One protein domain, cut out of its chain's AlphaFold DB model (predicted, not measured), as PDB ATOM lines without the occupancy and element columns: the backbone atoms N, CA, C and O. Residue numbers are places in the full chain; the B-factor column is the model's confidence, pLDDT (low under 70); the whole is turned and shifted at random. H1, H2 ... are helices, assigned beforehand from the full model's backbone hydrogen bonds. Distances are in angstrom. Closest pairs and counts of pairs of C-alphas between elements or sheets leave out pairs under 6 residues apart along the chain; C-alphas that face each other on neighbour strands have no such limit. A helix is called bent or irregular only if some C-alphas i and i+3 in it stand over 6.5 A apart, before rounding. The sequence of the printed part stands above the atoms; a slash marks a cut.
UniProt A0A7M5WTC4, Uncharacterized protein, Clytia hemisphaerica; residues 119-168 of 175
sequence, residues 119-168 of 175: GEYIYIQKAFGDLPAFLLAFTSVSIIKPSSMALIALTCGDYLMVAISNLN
ATOM      1  N   GLY A 119     -38.518  84.397 113.747       80.38
ATOM      2  CA  GLY A 119     -39.604  83.949 114.615       80.38
ATOM      3  C   GLY A 119     -40.534  85.086 115.028       80.38
ATOM      4  O   GLY A 119     -40.866  85.955 114.226       80.38
ATOM      5  N   GLU A 120     -40.933  85.082 116.298       77.25
ATOM      6  CA  GLU A 120     -41.907  86.026 116.857       77.25
ATOM      7  C   GLU A 120     -41.494  87.500 116.723       77.25
ATOM      8  O   GLU A 120     -42.343  88.363 116.501       77.25
ATOM      9  N   TYR A 121     -40.191  87.789 116.773       82.94
ATOM     10  CA  TYR A 121     -39.678  89.155 116.669       82.94
ATOM     11  C   TYR A 121     -40.025  89.808 115.325       82.94
ATOM     12  O   TYR A 121     -40.514  90.935 115.291       82.94
ATOM     13  N   ILE A 122     -39.825  89.086 114.219       82.94
ATOM     14  CA  ILE A 122     -40.063  89.607 112.865       82.94
ATOM     15  C   ILE A 122     -41.550  89.878 112.633       82.94
ATOM     16  O   ILE A 122     -41.910  90.869 111.998       82.94
ATOM     17  N   TYR A 123     -42.429  89.037 113.184       84.25
ATOM     18  CA  TYR A 123     -43.873  89.232 113.054       84.25
ATOM     19  C   TYR A 123     -44.331  90.536 113.711       84.25
ATOM     20  O   TYR A 123     -45.118  91.285 113.129       84.25
ATOM     21  N   ILE A 124     -43.796  90.839 114.894       82.38
ATOM     22  CA  ILE A 124     -44.133  92.056 115.640       82.38
ATOM     23  C   ILE A 124     -43.484  93.282 114.997       82.38
ATOM     24  O   ILE A 124     -44.141  94.316 114.868       82.38
ATOM     25  N   GLN A 125     -42.240  93.160 114.530       83.94
ATOM     26  CA  GLN A 125     -41.547  94.228 113.809       83.94
ATOM     27  C   GLN A 125     -42.318  94.662 112.561       83.94
ATOM     28  O   GLN A 125     -42.493  95.856 112.328       83.94
ATOM     29  N   LYS A 126     -42.852  93.710 111.793       80.31
ATOM     30  CA  LYS A 126     -43.640  94.019 110.596       80.31
ATOM     31  C   LYS A 126     -45.011  94.614 110.885       80.31
ATOM     32  O   LYS A 126     -45.475  95.446 110.114       80.31
ATOM     33  N   ALA A 127     -45.666  94.182 111.959       83.12
ATOM     34  CA  ALA A 127     -47.008  94.651 112.293       83.12
ATOM     35  C   ALA A 127     -47.009  96.024 112.990       83.12
ATOM     36  O   ALA A 127     -47.903  96.831 112.743       83.12
ATOM     37  N   PHE A 128     -46.024  96.292 113.854       80.88
ATOM     38  CA  PHE A 128     -46.032  97.449 114.758       80.88
ATOM     39  C   PHE A 128     -44.804  98.370 114.631       80.88
ATOM     40  O   PHE A 128     -44.780  99.435 115.252       80.88
ATOM     41  N   GLY A 129     -43.803  98.004 113.827       85.88
ATOM     42  CA  GLY A 129     -42.564  98.765 113.644       85.88
ATOM     43  C   GLY A 129     -41.468  98.431 114.664       85.88
ATOM     44  O   GLY A 129     -41.608  97.549 115.512       85.88
ATOM     45  N   ASP A 130     -40.351  99.156 114.584       83.38
ATOM     46  CA  ASP A 130     -39.103  98.788 115.273       83.38
ATOM     47  C   ASP A 130     -39.128  98.998 116.794       83.38
ATOM     48  O   ASP A 130     -38.576  98.198 117.548       83.38
ATOM     49  N   LEU A 131     -39.788 100.057 117.271       86.56
ATOM     50  CA  LEU A 131     -39.822 100.401 118.695       86.56
ATOM     51  C   LEU A 131     -40.562  99.350 119.555       86.56
ATOM     52  O   LEU A 131     -39.973  98.862 120.524       86.56
ATOM     53  N   PRO A 132     -41.805  98.940 119.231       82.94
ATOM     54  CA  PRO A 132     -42.490  97.881 119.976       82.94
ATOM     55  C   PRO A 132     -41.824  96.508 119.819       82.94
ATOM     56  O   PRO A 132     -41.812  95.731 120.776       82.94
ATOM     57  N   ALA A 133     -41.209  96.217 118.668       83.94
ATOM     58  CA  ALA A 133     -40.439  94.988 118.486       83.94
ATOM     59  C   ALA A 133     -39.212  94.938 119.405       83.94
ATOM     60  O   ALA A 133     -38.979  93.922 120.066       83.94
ATOM     61  N   PHE A 134     -38.473  96.046 119.527       84.88
ATOM     62  CA  PHE A 134     -37.346  96.155 120.452       84.88
ATOM     63  C   PHE A 134     -37.775  95.961 121.910       84.88
ATOM     64  O   PHE A 134     -37.143  95.201 122.638       84.88
ATOM     65  N   LEU A 135     -38.871  96.595 122.339       87.31
ATOM     66  CA  LEU A 135     -39.411  96.433 123.696       87.31
ATOM     67  C   LEU A 135     -39.794  94.981 124.001       87.31
ATOM     68  O   LEU A 135     -39.534  94.499 125.108       87.31
ATOM     69  N   LEU A 136     -40.366  94.266 123.031       84.81
ATOM     70  CA  LEU A 136     -40.690  92.848 123.177       84.81
ATOM     71  C   LEU A 136     -39.422  91.990 123.240       84.81
ATOM     72  O   LEU A 136     -39.299  91.157 124.140       84.81
ATOM     73  N   ALA A 137     -38.446  92.222 122.359       85.75
ATOM     74  CA  ALA A 137     -37.159  91.527 122.415       85.75
ATOM     75  C   ALA A 137     -36.457  91.758 123.759       85.75
ATOM     76  O   ALA A 137     -36.011  90.806 124.401       85.75
ATOM     77  N   PHE A 138     -36.430  93.008 124.222       88.56
ATOM     78  CA  PHE A 138     -35.848  93.393 125.500       88.56
ATOM     79  C   PHE A 138     -36.559  92.702 126.666       88.56
ATOM     80  O   PHE A 138     -35.918  92.034 127.469       88.56
ATOM     81  N   THR A 139     -37.889  92.762 126.720       87.38
ATOM     82  CA  THR A 139     -38.679  92.097 127.771       87.38
ATOM     83  C   THR A 139     -38.483  90.580 127.746       87.38
ATOM     84  O   THR A 139     -38.330  89.941 128.788       87.38
ATOM     85  N   SER A 140     -38.418  89.991 126.554       84.06
ATOM     86  CA  SER A 140     -38.187  88.558 126.377       84.06
ATOM     87  C   SER A 140     -36.827  88.129 126.916       84.06
ATOM     88  O   SER A 140     -36.731  87.140 127.646       84.06
ATOM     89  N   VAL A 141     -35.776  88.881 126.595       86.25
ATOM     90  CA  VAL A 141     -34.405  88.572 127.014       86.25
ATOM     91  C   VAL A 141     -34.179  88.894 128.491       86.25
ATOM     92  O   VAL A 141     -33.544  88.107 129.187       86.25
ATOM     93  N   SER A 142     -34.715  90.008 128.987       86.62
ATOM     94  CA  SER A 142     -34.491  90.464 130.360       86.62
ATOM     95  C   SER A 142     -35.400  89.793 131.388       86.62
ATOM     96  O   SER A 142     -34.989  89.651 132.535       86.62
ATOM     97  N   ILE A 143     -36.616  89.378 131.013       91.19
ATOM     98  CA  ILE A 143     -37.611  88.857 131.966       91.19
ATOM     99  C   ILE A 143     -37.951  87.400 131.675       91.19
ATOM    100  O   ILE A 143     -37.811  86.551 132.555       91.19
ATOM    101  N   ILE A 144     -38.375  87.081 130.450       84.50
ATOM    102  CA  ILE A 144     -38.949  85.761 130.145       84.50
ATOM    103  C   ILE A 144     -37.879  84.664 130.226       84.50
ATOM    104  O   ILE A 144     -38.085  83.634 130.874       84.50
ATOM    105  N   LYS A 145     -36.714  84.886 129.604       81.88
ATOM    106  CA  LYS A 145     -35.633  83.889 129.561       81.88
ATOM    107  C   LYS A 145     -35.055  83.589 130.956       81.88
ATOM    108  O   LYS A 145     -35.002  82.405 131.299       81.88
ATOM    109  N   PRO A 146     -34.699  84.586 131.794       88.31
ATOM    110  CA  PRO A 146     -34.213  84.322 133.146       88.31
ATOM    111  C   PRO A 146     -35.279  83.689 134.040       88.31
ATOM    112  O   PRO A 146     -34.963  82.771 134.790       88.31
ATOM    113  N   SER A 147     -36.544  84.112 133.922       87.19
ATOM    114  CA  SER A 147     -37.644  83.531 134.709       87.19
ATOM    115  C   SER A 147     -37.836  82.046 134.409       87.19
ATOM    116  O   SER A 147     -38.005  81.247 135.328       87.19
ATOM    117  N   SER A 148     -37.750  81.656 133.134       80.12
ATOM    118  CA  SER A 148     -37.818  80.248 132.730       80.12
ATOM    119  C   SER A 148     -36.660  79.434 133.321       80.12
ATOM    120  O   SER A 148     -36.889  78.391 133.932       80.12
ATOM    121  N   MET A 149     -35.425  79.945 133.238       82.19
ATOM    122  CA  MET A 149     -34.266  79.280 133.849       82.19
ATOM    123  C   MET A 149     -34.397  79.166 135.374       82.19
ATOM    124  O   MET A 149     -34.075  78.118 135.933       82.19
ATOM    125  N   ALA A 150     -34.907  80.203 136.042       88.19
ATOM    126  CA  ALA A 150     -35.134  80.198 137.484       88.19
ATOM    127  C   ALA A 150     -36.191  79.162 137.898       88.19
ATOM    128  O   ALA A 150     -35.976  78.429 138.860       88.19
ATOM    129  N   LEU A 151     -37.297  79.050 137.154       83.56
ATOM    130  CA  LEU A 151     -38.339  78.054 137.419       83.56
ATOM    131  C   LEU A 151     -37.806  76.625 137.264       83.56
ATOM    132  O   LEU A 151     -38.081  75.767 138.105       83.56
ATOM    133  N   ILE A 152     -37.015  76.373 136.217       83.00
ATOM    134  CA  ILE A 152     -36.370  75.072 135.998       83.00
ATOM    135  C   ILE A 152     -35.387  74.768 137.135       83.00
ATOM    136  O   ILE A 152     -35.396  73.655 137.657       83.00
ATOM    137  N   ALA A 153     -34.576  75.744 137.554       86.56
ATOM    138  CA  ALA A 153     -33.634  75.585 138.662       86.56
ATOM    139  C   ALA A 153     -34.345  75.295 139.994       86.56
ATOM    140  O   ALA A 153     -33.931  74.389 140.715       86.56
ATOM    141  N   LEU A 154     -35.435  76.010 140.288       87.12
ATOM    142  CA  LEU A 154     -36.258  75.791 141.478       87.12
ATOM    143  C   LEU A 154     -36.845  74.375 141.486       87.12
ATOM    144  O   LEU A 154     -36.656  73.624 142.437       87.12
ATOM    145  N   THR A 155     -37.468  73.989 140.374       83.25
ATOM    146  CA  THR A 155     -38.078  72.665 140.203       83.25
ATOM    147  C   THR A 155     -37.031  71.552 140.329       83.25
ATOM    148  O   THR A 155     -37.274  70.531 140.963       83.25
ATOM    149  N   CYS A 156     -35.837  71.753 139.764       82.56
ATOM    150  CA  CYS A 156     -34.710  70.832 139.918       82.56
ATOM    151  C   CYS A 156     -34.282  70.695 141.387       82.56
ATOM    152  O   CYS A 156     -34.054  69.579 141.851       82.56
ATOM    153  N   GLY A 157     -34.223  71.807 142.127       86.06
ATOM    154  CA  GLY A 157     -33.941  71.815 143.562       86.06
ATOM    155  C   GLY A 157     -34.961  71.008 144.367       86.06
ATOM    156  O   GLY A 157     -34.564  70.166 145.174       86.06
ATOM    157  N   ASP A 158     -36.251  71.193 144.092       84.31
ATOM    158  CA  ASP A 158     -37.326  70.453 144.763       84.31
ATOM    159  C   ASP A 158     -37.248  68.949 144.467       84.31
ATOM    160  O   ASP A 158     -37.285  68.126 145.386       84.31
ATOM    161  N   TYR A 159     -37.051  68.569 143.199       82.69
ATOM    162  CA  TYR A 159     -36.887  67.162 142.829       82.69
ATOM    163  C   TYR A 159     -35.629  66.535 143.441       82.69
ATOM    164  O   TYR A 159     -35.675  65.386 143.887       82.69
ATOM    165  N   LEU A 160     -34.516  67.272 143.501       86.31
ATOM    166  CA  LEU A 160     -33.276  66.798 144.115       86.31
ATOM    167  C   LEU A 160     -33.434  66.608 145.628       86.31
ATOM    168  O   LEU A 160     -32.978  65.600 146.165       86.31
ATOM    169  N   MET A 161     -34.112  67.534 146.309       86.00
ATOM    170  CA  MET A 161     -34.407  67.427 147.739       86.00
ATOM    171  C   MET A 161     -35.254  66.194 148.044       86.00
ATOM    172  O   MET A 161     -34.894  65.420 148.931       86.00
ATOM    173  N   VAL A 162     -36.319  65.966 147.270       83.31
ATOM    174  CA  VAL A 162     -37.148  64.757 147.390       83.31
ATOM    175  C   VAL A 162     -36.317  63.497 147.128       83.31
ATOM    176  O   VAL A 162     -36.452  62.506 147.846       83.31
ATOM    177  N   ALA A 163     -35.428  63.505 146.135       83.81
ATOM    178  CA  ALA A 163     -34.570  62.356 145.849       83.81
ATOM    179  C   ALA A 163     -33.598  62.049 147.004       83.81
ATOM    180  O   ALA A 163     -33.462  60.893 147.406       83.81
ATOM    181  N   ILE A 164     -32.963  63.075 147.578       83.19
ATOM    182  CA  ILE A 164     -32.034  62.930 148.708       83.19
ATOM    183  C   ILE A 164     -32.771  62.498 149.980       83.19
ATOM    184  O   ILE A 164     -32.283  61.622 150.696       83.19
ATOM    185  N   SER A 165     -33.952  63.053 150.263       79.19
ATOM    186  CA  SER A 165     -34.736  62.650 151.435       79.19
ATOM    187  C   SER A 165     -35.191  61.192 151.347       79.19
ATOM    188  O   SER A 165     -35.190  60.498 152.359       79.19
ATOM    189  N   ASN A 166     -35.515  60.702 150.145       72.38
ATOM    190  CA  ASN A 166     -35.865  59.295 149.919       72.38
ATOM    191  C   ASN A 166     -34.670  58.332 150.066       72.38
ATOM    192  O   ASN A 166     -34.875  57.153 150.346       72.38
ATOM    193  N   LEU A 167     -33.427  58.806 149.916       70.56
ATOM    194  CA  LEU A 167     -32.217  58.000 150.131       70.56
ATOM    195  C   LEU A 167     -31.875  57.806 151.614       70.56
ATOM    196  O   LEU A 167     -31.045  56.955 151.927       70.56
ATOM    197  N   ASN A 168     -32.485  58.576 152.522       64.81
ATOM    198  CA  ASN A 168     -32.215  58.517 153.954       64.81
ATOM    199  C   ASN A 168     -33.219  57.556 154.633       64.81
ATOM    200  O   ASN A 168     -34.361  57.947 154.886       64.81
TER     201      ASN A 168
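Overview. This is residues 119 to 168 of the 175 residues of an uncharacterized protein of Clytia hemisphaerica (UniProt A0A7M5WTC4). One long, nearly straight helix, H2, makes the length, and a short helix, H1, folds back beside its first arm as a hairpin at one end. Residues 141 to 168 stick out free. The printed part has 50 residues, with two named helices, H1 then H2, and no named strand: all helix. It is extended, with a radius of gyration of the C-alphas of 18.1 A and spans of 58 by 16 by 8 A.

Along the chain. H2, residues 130 to 167, was assigned as one helix by its hydrogen bonds but is bent: C-alphas 142 and 145 are 6.7 A apart. Arm H2a, residues 130 to 142, measures 17.8 A; arm H2b, residues 145 to 167, measures 33.2 A and ends at C-alpha 167 (-32.217, 58.000, 150.131). H1, residues 120 to 128, begins at C-alpha 120 (-41.907, 86.026, 116.857).

Arrangement. H2a and H2b stand at a shallow tilt of 18 degrees. H2a, with residues 132 to 137 alone, touches H1; the closest C-alphas, of Gln 125 and Ala 133, are 4.9 A apart. This helical hairpin runs opposite ways at a shallow tilt of 30 degrees. H1 and H2b are apart. In H1, H2a and H2b every O i to N i+4 pair is within hydrogen-bond range.

Size, cuts and confidence. The farthest C-alphas, of Gly 129 and Asn 168, are 57.9 A apart. The printed part has no cut, and the link from H1 to H2 is tight. Residue 168 has pLDDT under 70.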